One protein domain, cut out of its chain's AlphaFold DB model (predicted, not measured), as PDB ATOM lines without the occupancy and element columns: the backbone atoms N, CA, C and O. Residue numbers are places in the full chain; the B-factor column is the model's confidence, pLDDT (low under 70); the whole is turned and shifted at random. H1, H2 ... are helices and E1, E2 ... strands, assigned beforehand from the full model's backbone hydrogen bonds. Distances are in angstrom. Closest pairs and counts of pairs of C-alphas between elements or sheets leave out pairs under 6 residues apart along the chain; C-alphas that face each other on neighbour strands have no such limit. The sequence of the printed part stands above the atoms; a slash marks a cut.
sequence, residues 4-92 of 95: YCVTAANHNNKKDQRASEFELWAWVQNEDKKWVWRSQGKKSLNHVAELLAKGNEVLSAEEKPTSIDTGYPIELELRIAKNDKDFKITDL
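What this domain is: This is residues 4 to 92 of the 95 residues of an uncharacterized protein of Burkholderia sp. Bp9017 (UniProt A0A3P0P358). A single, strongly twisted five-stranded sheet makes the body, with one short helix, H1, packed beside its strands, and a long tail, residues 74 to 92, runs away from that body. The tail makes much of the length, and its residues 81 to 87 stick out free. The printed part has 89 residues, with five named strands and one named helix in the chain order E1 E2 E3 H1 E4 E5; the sheet runs E3 E2 E1 E4 E5, is mixed, and the class is mostly strand. The whole is loose, with a radius of gyration of the C-alphas of 16.2 A, and elongated, spanning 57 by 30 by 19 A.

Where its parts are: E1, residues 4 to 10, is 17.5 A long and begins with C-alpha 4 at (145.451, 218.477, 178.287). E2, residues 21 to 29, is 25.2 A long, and E3, residues 35 to 44, is 24.9 A long and bends by 61 degrees at residue 41. H1, residues 45 to 53, is 12.2 A long and begins with C-alpha 45 at (135.563, 222.621, 186.985). E4, residues 57 to 63, is 17.7 A long. E5, residues 68 to 73, is 14.6 A long and ends with C-alpha 73 at (139.122, 210.961, 177.737).

How they stand to each other: E1, E2 and E3 form a meander, each strand the antiparallel neighbour of the one before. In the hairpin E1 and E2, N 5 and O 25 are within hydrogen-bond range at 2.9 A. In the hairpin E2 and E3, N 40 and O 24 are at 2.8 A. E1 and E4 are parallel, with N 6 and O 59 at 2.8 A and 58 degrees between their directions. E4 and E5 form an antiparallel hairpin, with N 71 and O 60 at 2.8 A. E3 and E5 are the edge strands. E3, H1 and E4 form a split strand-helix-strand unit, two strands of one sheet that are not neighbours, with a helix between them in the chain and E2 and E1 between them in the sheet; its crossover is right-handed. H1 is on the sheet at a height over the sheet of 5.6 A, beside the strands and over none of them. The closest C-alphas of H1 and E4 are those of Leu 52 and Val 58, 6.8 A apart. H1 and E1 are near each other, with 6 pairs of C-alphas within 10 A. E3 and E4 are apart. In H1 every O i to N i+4 pair is within hydrogen-bond range.

The domain as a whole: The two C-alphas farthest apart are those of Asp 32 and Asp 86, at 57.6 A. The printed part has no cut. No link is long; the one from E1 to E2, with 10 residues, is short, and the others are tight. The mean pLDDT of the printed part is 89.1, and residues 13 to 17 and 83 to 86 are under 70.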
ATOM      1  N   TYR A   4     145.344 218.266 176.852       98.19
ATOM      2  CA  TYR A   4     145.451 218.477 178.287       98.19
ATOM      3  C   TYR A   4     145.262 217.160 179.035       98.19
ATOM      4  O   TYR A   4     144.673 216.214 178.509       98.19
ATOM      5  N   CYS A   5     145.715 217.104 180.283       97.62
ATOM      6  CA  CYS A   5     145.332 216.031 181.189       97.62
ATOM      7  C   CYS A   5     145.160 216.510 182.631       97.62
ATOM      8  O   CYS A   5     145.698 217.545 183.026       97.62
ATOM      9  N   VAL A   6     144.378 215.754 183.397       97.44
ATOM     10  CA  VAL A   6     144.108 215.977 184.816       97.44
ATOM     11  C   VAL A   6     144.750 214.854 185.622       97.44
ATOM     12  O   VAL A   6     144.420 213.690 185.395       97.44
ATOM     13  N   THR A   7     145.631 215.196 186.567       97.12
ATOM     14  CA  THR A   7     146.338 214.208 187.411       97.12
ATOM     15  C   THR A   7     145.795 214.107 188.832       97.12
ATOM     16  O   THR A   7     146.016 213.111 189.516       97.12
ATOM     17  N   ALA A   8     145.061 215.121 189.288       94.19
ATOM     18  CA  ALA A   8     144.462 215.132 190.614       94.19
ATOM     19  C   ALA A   8     143.162 215.935 190.630       94.19
ATOM     20  O   ALA A   8     142.974 216.861 189.839       94.19
ATOM     21  N   ALA A   9     142.289 215.607 191.578       92.81
ATOM     22  CA  ALA A   9     141.032 216.297 191.821       92.81
ATOM     23  C   ALA A   9     140.900 216.626 193.314       92.81
ATOM     24  O   ALA A   9     141.253 215.818 194.172       92.81
ATOM     25  N   ASN A  10     140.400 217.819 193.628       88.44
ATOM     26  CA  ASN A  10     140.200 218.289 194.994       88.44
ATOM     27  C   ASN A  10     138.709 218.514 195.279       88.44
ATOM     28  O   ASN A  10     137.995 219.153 194.500       88.44
ATOM     29  N   HIS A  11     138.256 218.020 196.430       81.81
ATOM     30  CA  HIS A  11     136.879 218.108 196.905       81.81
ATOM     31  C   HIS A  11     136.817 219.107 198.066       81.81
ATOM     32  O   HIS A  11     136.945 218.733 199.231       81.81
ATOM     33  N   ASN A  12     136.620 220.394 197.763       70.38
ATOM     34  CA  ASN A  12     136.616 221.439 198.798       70.38
ATOM     35  C   ASN A  12     135.431 221.332 199.781       70.38
ATOM     36  O   ASN A  12     135.440 221.982 200.826       70.38
ATOM     37  N   ASN A  13     134.422 220.500 199.502       68.19
ATOM     38  CA  ASN A  13     133.278 220.284 200.384       68.19
ATOM     39  C   ASN A  13     133.132 218.803 200.764       68.19
ATOM     40  O   ASN A  13     132.752 217.981 199.945       68.19
ATOM     41  N   LYS A  14     133.335 218.467 202.044       64.06
ATOM     42  CA  LYS A  14     133.235 217.081 202.550       64.06
ATOM     43  C   LYS A  14     131.843 216.448 202.404       64.06
ATOM     44  O   LYS A  14     131.726 215.231 202.483       64.06
ATOM     45  N   LYS A  15     130.787 217.255 202.241       69.38
ATOM     46  CA  LYS A  15     129.408 216.773 202.034       69.38
ATOM     47  C   LYS A  15     129.048 216.614 200.558       69.38
ATOM     48  O   LYS A  15     128.003 216.047 200.257       69.38
ATOM     49  N   ASP A  16     129.882 217.122 199.654       66.31
ATOM     50  CA  ASP A  16     129.665 217.067 198.215       66.31
ATOM     51  C   ASP A  16     130.781 216.245 197.568       66.31
ATOM     52  O   ASP A  16     131.943 216.636 197.557       66.31
ATOM     53  N   GLN A  17     130.431 215.082 197.020       69.25
ATOM     54  CA  GLN A  17     131.405 214.203 196.368       69.25
ATOM     55  C   GLN A  17     131.919 214.765 195.033       69.25
ATOM     56  O   GLN A  17     132.767 214.151 194.394       69.25
ATOM     57  N   ARG A  18     131.440 215.931 194.586       77.06
ATOM     58  CA  ARG A  18     131.924 216.585 193.367       77.06
ATOM     59  C   ARG A  18     133.267 217.269 193.610       77.06
ATOM     60  O   ARG A  18     133.427 218.031 194.563       77.06
ATOM     61  N   ALA A  19     134.225 217.010 192.728       79.38
ATOM     62  CA  ALA A  19     135.480 217.746 192.709       79.38
ATOM     63  C   ALA A  19     135.245 219.176 192.201       79.38
ATOM     64  O   ALA A  19     134.510 219.397 191.237       79.38
ATOM     65  N   SER A  20     135.860 220.147 192.868       82.50
ATOM     66  CA  SER A  20     135.753 221.571 192.539       82.50
ATOM     67  C   SER A  20     136.975 222.096 191.790       82.50
ATOM     68  O   SER A  20     136.868 223.080 191.055       82.50
ATOM     69  N   GLU A  21     138.126 221.449 191.979       92.19
ATOM     70  CA  GLU A  21     139.400 221.844 191.382       92.19
ATOM     71  C   GLU A  21     140.170 220.624 190.880       92.19
ATOM     72  O   GLU A  21     140.048 219.534 191.437       92.19
ATOM     73  N   PHE A  22     140.985 220.833 189.854       95.31
ATOM     74  CA  PHE A  22     141.713 219.800 189.131       95.31
ATOM     75  C   PHE A  22     143.141 220.272 188.861       95.31
ATOM     76  O   PHE A  22     143.329 221.393 188.385       95.31
ATOM     77  N   GLU A  23     144.142 219.445 189.159       96.88
ATOM     78  CA  GLU A  23     145.524 219.712 188.741       96.88
ATOM     79  C   GLU A  23     145.636 219.424 187.244       96.88
ATOM     80  O   GLU A  23     145.452 218.282 186.815       96.88
ATOM     81  N   LEU A  24     145.869 220.472 186.453       97.81
ATOM     82  CA  LEU A  24     145.815 220.418 184.997       97.81
ATOM     83  C   LEU A  24     147.216 220.529 184.394       97.81
ATOM     84  O   LEU A  24     148.006 221.392 184.773       97.81
ATOM     85  N   TRP A  25     147.478 219.739 183.360       98.19
ATOM     86  CA  TRP A  25     148.694 219.796 182.557       98.19
ATOM     87  C   TRP A  25     148.347 220.042 181.095       98.19
ATOM     88  O   TRP A  25     147.342 219.544 180.592       98.19
ATOM     89  N   ALA A  26     149.185 220.809 180.404       97.81
ATOM     90  CA  ALA A  26     149.065 221.051 178.971       97.81
ATOM     91  C   ALA A  26     150.205 220.354 178.223       97.81
ATOM     92  O   ALA A  26     151.359 220.424 178.652       97.81
ATOM     93  N   TRP A  27     149.887 219.713 177.101       97.38
ATOM     94  CA  TRP A  27     150.877 219.151 176.189       97.38
ATOM     95  C   TRP A  27     151.397 220.270 175.293       97.38
ATOM     96  O   TRP A  27     150.669 220.790 174.446       97.38
ATOM     97  N   VAL A  28     152.640 220.687 175.519       96.56
ATOM     98  CA  VAL A  28     153.251 221.831 174.833       96.56
ATOM     99  C   VAL A  28     154.653 221.488 174.360       96.56
ATOM    100  O   VAL A  28     155.298 220.575 174.872       96.56
ATOM    101  N   GLN A  29     155.137 222.232 173.376       96.31
ATOM    102  CA  GLN A  29     156.495 222.090 172.882       96.31
ATOM    103  C   GLN A  29     157.446 222.973 173.707       96.31
ATOM    104  O   GLN A  29     157.162 224.151 173.928       96.31
ATOM    105  N   ASN A  30     158.548 222.402 174.197       93.06
ATOM    106  CA  ASN A  30     159.597 223.142 174.897       93.06
ATOM    107  C   ASN A  30     160.540 223.861 173.908       93.06
ATOM    108  O   ASN A  30     160.396 223.744 172.688       93.06
ATOM    109  N   GLU A  31     161.532 224.585 174.436       93.12
ATOM    110  CA  GLU A  31     162.531 225.314 173.636       93.12
ATOM    111  C   GLU A  31     163.330 224.390 172.694       93.12
ATOM    112  O   GLU A  31     163.624 224.764 171.559       93.12
ATOM    113  N   ASP A  32     163.565 223.138 173.102       94.44
ATOM    114  CA  ASP A  32     164.248 222.102 172.309       94.44
ATOM    115  C   ASP A  32     163.348 221.414 171.273       94.44
ATOM    116  O   ASP A  32     163.703 220.367 170.724       94.44
ATOM    117  N   LYS A  33     162.153 221.951 171.017       93.62
ATOM    118  CA  LYS A  33     161.159 221.365 170.109       93.62
ATOM    119  C   LYS A  33     160.639 219.983 170.538       93.62
ATOM    120  O   LYS A  33     160.010 219.296 169.730       93.62
ATOM    121  N   LYS A  34     160.834 219.576 171.793       94.94
ATOM    122  CA  LYS A  34     160.288 218.338 172.362       94.94
ATOM    123  C   LYS A  34     158.938 218.604 173.011       94.94
ATOM    124  O   LYS A  34     158.744 219.622 173.669       94.94
ATOM    125  N   TRP A  35     158.008 217.674 172.837       94.50
ATOM    126  CA  TRP A  35     156.722 217.749 173.511       94.50
ATOM    127  C   TRP A  35     156.838 217.284 174.957       94.50
ATOM    128  O   TRP A  35     157.424 216.237 175.234       94.50
ATOM    129  N   VAL A  36     156.290 218.081 175.866       95.31
ATOM    130  CA  VAL A  36     156.328 217.841 177.305       95.31
ATOM    131  C   VAL A  36     155.007 218.247 177.942       95.31
ATOM    132  O   VAL A  36     154.298 219.135 177.457       95.31
ATOM    133  N   TRP A  37     154.693 217.615 179.067       96.19
ATOM    134  CA  TRP A  37     153.609 218.065 179.924       96.19
ATOM    135  C   TRP A  37     154.084 219.237 180.769       96.19
ATOM    136  O   TRP A  37     155.098 219.151 181.460       96.19
ATOM    137  N   ARG A  38     153.335 220.338 180.732       96.38
ATOM    138  CA  ARG A  38     153.596 221.519 181.552       96.38
ATOM    139  C   ARG A  38     152.431 221.763 182.495       96.38
ATOM    140  O   ARG A  38     151.320 222.022 182.020       96.38
ATOM    141  N   SER A  39     152.696 221.724 183.802       96.12
ATOM    142  CA  SER A  39     151.677 222.027 184.810       96.12
ATOM    143  C   SER A  39     151.113 223.425 184.557       96.12
ATOM    144  O   SER A  39     151.839 224.382 184.274       96.12
ATOM    145  N   GLN A  40     149.789 223.504 184.598       97.06
ATOM    146  CA  GLN A  40     148.997 224.728 184.561       97.06
ATOM    147  C   GLN A  40     148.478 225.091 185.963       97.06
ATOM    148  O   GLN A  40     147.744 226.079 186.112       97.06
ATOM    149  N   GLY A  41     148.857 224.297 186.970       95.75
ATOM    150  CA  GLY A  41     148.360 224.344 188.333       95.75
ATOM    151  C   GLY A  41     146.911 223.880 188.464       95.75
ATOM    152  O   GLY A  41     146.288 223.349 187.537       95.75
ATOM    153  N   LYS A  42     146.344 224.179 189.633       95.56
ATOM    154  CA  LYS A  42     144.944 223.911 189.957       95.56
ATOM    155  C   LYS A  42     144.005 224.798 189.142       95.56
ATOM    156  O   LYS A  42     144.139 226.024 189.126       95.56
ATOM    157  N   LYS A  43     143.018 224.179 188.499       95.94
ATOM    158  CA  LYS A  43     141.954 224.829 187.724       95.94
ATOM    159  C   LYS A  43     140.582 224.406 188.226       95.94
ATOM    160  O   LYS A  43     140.415 223.301 188.720       95.94
ATOM    161  N   SER A  44     139.592 225.281 188.091       93.94
ATOM    162  CA  SER A  44     138.210 224.971 188.468       93.94
ATOM    163  C   SER A  44     137.541 224.022 187.469       93.94
ATOM    164  O   SER A  44     137.962 223.924 186.313       93.94
ATOM    165  N   LEU A  45     136.437 223.390 187.883       91.88
ATOM    166  CA  LEU A  45     135.563 222.621 186.985       91.88
ATOM    167  C   LEU A  45     135.165 223.415 185.732       91.88
ATOM    168  O   LEU A  45     135.246 222.892 184.625       91.88
ATOM    169  N   ASN A  46     134.781 224.686 185.896       92.50
ATOM    170  CA  ASN A  46     134.351 225.534 184.779       92.50
ATOM    171  C   ASN A  46     135.464 225.717 183.743       92.50
ATOM    172  O   ASN A  46     135.198 225.677 182.549       92.50
ATOM    173  N   HIS A  47     136.714 225.856 184.188       95.56
ATOM    174  CA  HIS A  47     137.841 225.975 183.271       95.56
ATOM    175  C   HIS A  47     138.046 224.691 182.454       95.56
ATOM    176  O   HIS A  47     138.240 224.757 181.244       95.56
ATOM    177  N   VAL A  48     137.962 223.521 183.093       95.12
ATOM    178  CA  VAL A  48     138.055 222.230 182.390       95.12
ATOM    179  C   VAL A  48     136.889 222.057 181.408       95.12
ATOM    180  O   VAL A  48     137.105 221.661 180.264       95.12
ATOM    181  N   ALA A  49     135.670 222.430 181.809       94.50
ATOM    182  CA  ALA A  49     134.494 222.401 180.941       94.50
ATOM    183  C   ALA A  49     134.643 223.328 179.722       94.50
ATOM    184  O   ALA A  49     134.291 222.941 178.610       94.50
ATOM    185  N   GLU A  50     135.216 224.523 179.889       96.12
ATOM    186  CA  GLU A  50     135.521 225.424 178.771       96.12
ATOM    187  C   GLU A  50     136.533 224.826 177.788       96.12
ATOM    188  O   GLU A  50     136.405 225.035 176.581       96.12
ATOM    189  N   LEU A  51     137.544 224.094 178.273       96.56
ATOM    190  CA  LEU A  51     138.509 223.420 177.399       96.56
ATOM    191  C   LEU A  51     137.817 222.370 176.527       96.56
ATOM    192  O   LEU A  51     138.050 222.359 175.316       96.56
ATOM    193  N   LEU A  52     136.943 221.559 177.130       96.44
ATOM    194  CA  LEU A  52     136.133 220.557 176.434       96.44
ATOM    195  C   LEU A  52     135.167 221.206 175.434       96.44
ATOM    196  O   LEU A  52     135.112 220.797 174.279       96.44
ATOM    197  N   ALA A  53     134.470 222.276 175.830       95.00
ATOM    198  CA  ALA A  53     133.539 223.004 174.962       95.00
ATOM    199  C   ALA A  53     134.230 223.666 173.754       95.00
ATOM    200  O   ALA A  53     133.634 223.795 172.689       95.00
ATOM    201  N   LYS A  54     135.505 224.055 173.895       96.06
ATOM    202  CA  LYS A  54     136.354 224.548 172.791       96.06
ATOM    203  C   LYS A  54     136.896 223.423 171.893       96.06
ATOM    204  O   LYS A  54     137.665 223.705 170.974       96.06
ATOM    205  N   GLY A  55     136.528 222.170 172.160       95.31
ATOM    206  CA  GLY A  55     136.940 220.996 171.392       95.31
ATOM    207  C   GLY A  55     138.370 220.539 171.670       95.31
ATOM    208  O   GLY A  55     138.965 219.898 170.810       95.31
ATOM    209  N   ASN A  56     138.963 220.896 172.816       97.56
ATOM    210  CA  ASN A  56     140.275 220.366 173.195       97.56
ATOM    211  C   ASN A  56     140.157 218.948 173.759       97.56
ATOM    212  O   ASN A  56     139.153 218.596 174.374       97.56
ATOM    213  N   GLU A  57     141.219 218.162 173.603       97.56
ATOM    214  CA  GLU A  57     141.324 216.845 174.229       97.56
ATOM    215  C   GLU A  57     141.731 217.029 175.695       97.56
ATOM    216  O   GLU A  57     142.760 217.647 175.980       97.56
ATOM    217  N   VAL A  58     140.944 216.491 176.626       97.75
ATOM    218  CA  VAL A  58     141.291 216.440 178.052       97.75
ATOM    219  C   VAL A  58     141.253 214.983 178.490       97.75
ATOM    220  O   VAL A  58     140.239 214.319 178.312       97.75
ATOM    221  N   LEU A  59     142.352 214.479 179.046       98.12
ATOM    222  CA  LEU A  59     142.478 213.092 179.501       98.12
ATOM    223  C   LEU A  59     142.573 213.004 181.025       98.12
ATOM    224  O   LEU A  59     143.079 213.919 181.676       98.12
ATOM    225  N   SER A  60     142.170 211.877 181.601       97.38
ATOM    226  CA  SER A  60     142.662 211.481 182.917       97.38
ATOM    227  C   SER A  60     144.132 211.089 182.808       97.38
ATOM    228  O   SER A  60     144.600 210.674 181.745       97.38
ATOM    229  N   ALA A  61     144.890 211.251 183.884       97.62
ATOM    230  CA  ALA A  61     146.274 210.820 183.928       97.62
ATOM    231  C   ALA A  61     146.726 210.527 185.358       97.62
ATOM    232  O   ALA A  61     146.125 210.991 186.324       97.62
ATOM    233  N   GLU A  62     147.813 209.777 185.474       97.06
ATOM    234  CA  GLU A  62     148.541 209.572 186.721       97.06
ATOM    235  C   GLU A  62     149.882 210.311 186.642       97.06
ATOM    236  O   GLU A  62     150.630 210.161 185.672       97.06
ATOM    237  N   GLU A  63     150.186 211.123 187.653       94.56
ATOM    238  CA  GLU A  63     151.496 211.762 187.792       94.56
ATOM    239  C   GLU A  63     152.479 210.796 188.464       94.56
ATOM    240  O   GLU A  63     152.276 210.363 189.598       94.56
ATOM    241  N   LYS A  64     153.561 210.467 187.756       93.25
ATOM    242  CA  LYS A  64     154.690 209.674 188.252       93.25
ATOM    243  C   LYS A  64     155.877 210.594 188.550       93.25
ATOM    244  O   LYS A  64     155.936 211.702 188.025       93.25
ATOM    245  N   PRO A  65     156.889 210.135 189.311       89.62
ATOM    246  CA  PRO A  65     158.039 210.971 189.672       89.62
ATOM    247  C   PRO A  65     158.769 211.628 188.489       89.62
ATOM    248  O   PRO A  65     159.406 212.662 188.663       89.62
ATOM    249  N   THR A  66     158.712 211.026 187.296       88.50
ATOM    250  CA  THR A  66     159.423 211.501 186.098       88.50
ATOM    251  C   THR A  66     158.557 211.561 184.838       88.50
ATOM    252  O   THR A  66     159.061 211.931 183.777       88.50
ATOM    253  N   SER A  67     157.277 211.189 184.911       92.12
ATOM    254  CA  SER A  67     156.394 211.115 183.743       92.12
ATOM    255  C   SER A  67     154.935 211.352 184.115       92.12
ATOM    256  O   SER A  67     154.566 211.360 185.285       92.12
ATOM    257  N   ILE A  68     154.099 211.533 183.097       96.31
ATOM    258  CA  ILE A  68     152.646 211.515 183.238       96.31
ATOM    259  C   ILE A  68     152.115 210.439 182.308       96.31
ATOM    260  O   ILE A  68     152.339 210.498 181.095       96.31
ATOM    261  N   ASP A  69     151.400 209.485 182.887       96.56
ATOM    262  CA  ASP A  69     150.813 208.370 182.164       96.56
ATOM    263  C   ASP A  69     149.344 208.691 181.898       96.56
ATOM    264  O   ASP A  69     148.525 208.780 182.813       96.56
ATOM    265  N   THR A  70     149.011 208.934 180.631       97.12
ATOM    266  CA  THR A  70     147.650 209.300 180.229       97.12
ATOM    267  C   THR A  70     146.726 208.091 180.213       97.12
ATOM    268  O   THR A  70     147.089 207.038 179.692       97.12
ATOM    269  N   GLY A  71     145.510 208.283 180.711       96.25
ATOM    270  CA  GLY A  71     144.408 207.334 180.659       96.25
ATOM    271  C   GLY A  71     143.371 207.709 179.601       96.25
ATOM    272  O   GLY A  71     143.687 207.918 178.430       96.25
ATOM    273  N   TYR A  72     142.113 207.760 180.028       97.12
ATOM    274  CA  TYR A  72     140.944 207.890 179.159       97.12
ATOM    275  C   TYR A  72     140.501 209.347 178.977       97.12
ATOM    276  O   TYR A  72     140.791 210.182 179.836       97.12
ATOM    277  N   PRO A  73     139.764 209.663 177.898       97.06
ATOM    278  CA  PRO A  73     139.122 210.961 177.737       97.06
ATOM    279  C   PRO A  73     138.215 211.321 178.912       97.06
ATOM    280  O   PRO A  73     137.474 210.489 179.431       97.06
ATOM    281  N   ILE A  74     138.286 212.583 179.320       95.19
ATOM    282  CA  ILE A  74     137.333 213.210 180.226       95.19
ATOM    283  C   ILE A  74     136.238 213.834 179.369       95.19
ATOM    284  O   ILE A  74     136.518 214.549 178.409       95.19
ATOM    285  N   GLU A  75     134.990 213.589 179.747       93.62
ATOM    286  CA  GLU A  75     133.810 214.084 179.046       93.62
ATOM    287  C   GLU A  75     132.992 215.013 179.951       93.62
ATOM    288  O   GLU A  75     133.088 214.966 181.181       93.62
ATOM    289  N   LEU A  76     132.187 215.880 179.332       89.12
ATOM    290  CA  LEU A  76     131.252 216.755 180.032       89.12
ATOM    291  C   LEU A  76     129.837 216.179 179.917       89.12
ATOM    292  O   LEU A  76     129.281 216.120 178.824       89.12
ATOM    293  N   GLU A  77     129.240 215.815 181.050       86.56
ATOM    294  CA  GLU A  77     127.844 215.376 181.117       86.56
ATOM    295  C   GLU A  77     126.947 216.499 181.661       86.56
ATOM    296  O   GLU A  77     127.185 217.047 182.743       86.56
ATOM    297  N   LEU A  78     125.880 216.821 180.924       82.69
ATOM    298  CA  LEU A  78     124.793 217.670 181.410       82.69
ATOM    299  C   LEU A  78     123.708 216.793 182.044       82.69
ATOM    300  O   LEU A  78     123.167 215.903 181.394       82.69
ATOM    301  N   ARG A  79     123.344 217.088 183.298       80.00
ATOM    302  CA  ARG A  79     122.325 216.338 184.050       80.00
ATOM    303  C   ARG A  79     121.280 217.251 184.690       80.00
ATOM    304  O   ARG A  79     121.617 218.315 185.211       80.00
ATOM    305  N   ILE A  80     120.028 216.796 184.739       78.94
ATOM    306  CA  ILE A  80     118.964 217.430 185.534       78.94
ATOM    307  C   ILE A  80     119.136 216.986 186.993       78.94
ATOM    308  O   ILE A  80     119.161 215.795 187.295       78.94
ATOM    309  N   ALA A  81     119.287 217.946 187.910       76.00
ATOM    310  CA  ALA A  81     119.686 217.690 189.300       76.00
ATOM    311  C   ALA A  81     118.686 216.835 190.102       76.00
ATOM    312  O   ALA A  81     119.081 216.118 191.019       76.00
ATOM    313  N   LYS A  82     117.402 216.908 189.753       73.44
ATOM    314  CA  LYS A  82     116.333 216.083 190.305       73.44
ATOM    315  C   LYS A  82     115.576 215.509 189.120       73.44
ATOM    316  O   LYS A  82     114.733 216.183 188.550       73.44
ATOM    317  N   ASN A  83     115.953 214.307 188.711       59.81
ATOM    318  CA  ASN A  83     115.260 213.595 187.646       59.81
ATOM    319  C   ASN A  83     114.007 212.943 188.255       59.81
ATOM    320  O   ASN A  83     113.994 211.743 188.534       59.81
ATOM    321  N   ASP A  84     112.993 213.751 188.587       60.09
ATOM    322  CA  ASP A  84     111.641 213.204 188.639       60.09
ATOM    323  C   ASP A  84     111.250 212.786 187.216       60.09
ATOM    324  O   ASP A  84     111.794 213.271 186.226       60.09
ATOM    325  N   LYS A  85     110.392 211.771 187.100       59.47
ATOM    326  CA  LYS A  85     110.162 211.062 185.828       59.47
ATOM    327  C   LYS A  85     109.572 211.946 184.716       59.47
ATOM    328  O   LYS A  85     109.447 211.464 183.594       59.47
ATOM    329  N   ASP A  86     109.233 213.193 185.028       65.12
ATOM    330  CA  ASP A  86     108.459 214.094 184.184       65.12
ATOM    331  C   ASP A  86     109.328 214.919 183.217       65.12
ATOM    332  O   ASP A  86     108.792 215.480 182.264       65.12
ATOM    333  N   PHE A  87     110.659 214.969 183.399       70.88
ATOM    334  CA  PHE A  87     111.545 215.763 182.534       70.88
ATOM    335  C   PHE A  87     112.836 215.031 182.152       70.88
ATOM    336  O   PHE A  87     113.804 214.996 182.911       70.88
ATOM    337  N   LYS A  88     112.896 214.511 180.919       77.62
ATOM    338  CA  LYS A  88     114.136 213.997 180.315       77.62
ATOM    339  C   LYS A  88     114.742 215.033 179.374       77.62
ATOM    340  O   LYS A  88     114.030 215.646 178.587       77.62
ATOM    341  N   ILE A  89     116.071 215.168 179.391       79.12
ATOM    342  CA  ILE A  89     116.806 216.065 178.474       79.12
ATOM    343  C   ILE A  89     116.515 215.717 177.006       79.12
ATOM    344  O   ILE A  89     116.390 216.613 176.180       79.12
ATOM    345  N   THR A  90     116.363 214.428 176.691       81.94
ATOM    346  CA  THR A  90     116.039 213.938 175.339       81.94
ATOM    347  C   THR A  90     114.660 214.354 174.843       81.94
ATOM    348  O   THR A  90     114.423 214.310 173.642       81.94
ATOM    349  N   ASP A  91     113.764 214.734 175.753       83.88
ATOM    350  CA  ASP A  91     112.382 215.089 175.433       83.88
ATOM    351  C   ASP A  91     112.227 216.618 175.288       83.88
ATOM    352  O   ASP A  91     111.133 217.112 175.014       83.88
ATOM    353  N   LEU A  92     113.315 217.387 175.465       82.88
ATOM    354  CA  LEU A  92     113.320 218.833 175.253       82.88
ATOM    355  C   LEU A  92     113.151 219.171 173.761       82.88
ATOM    356  O   LEU A  92     113.717 218.486 172.907       82.88
TER     357      LEU A  92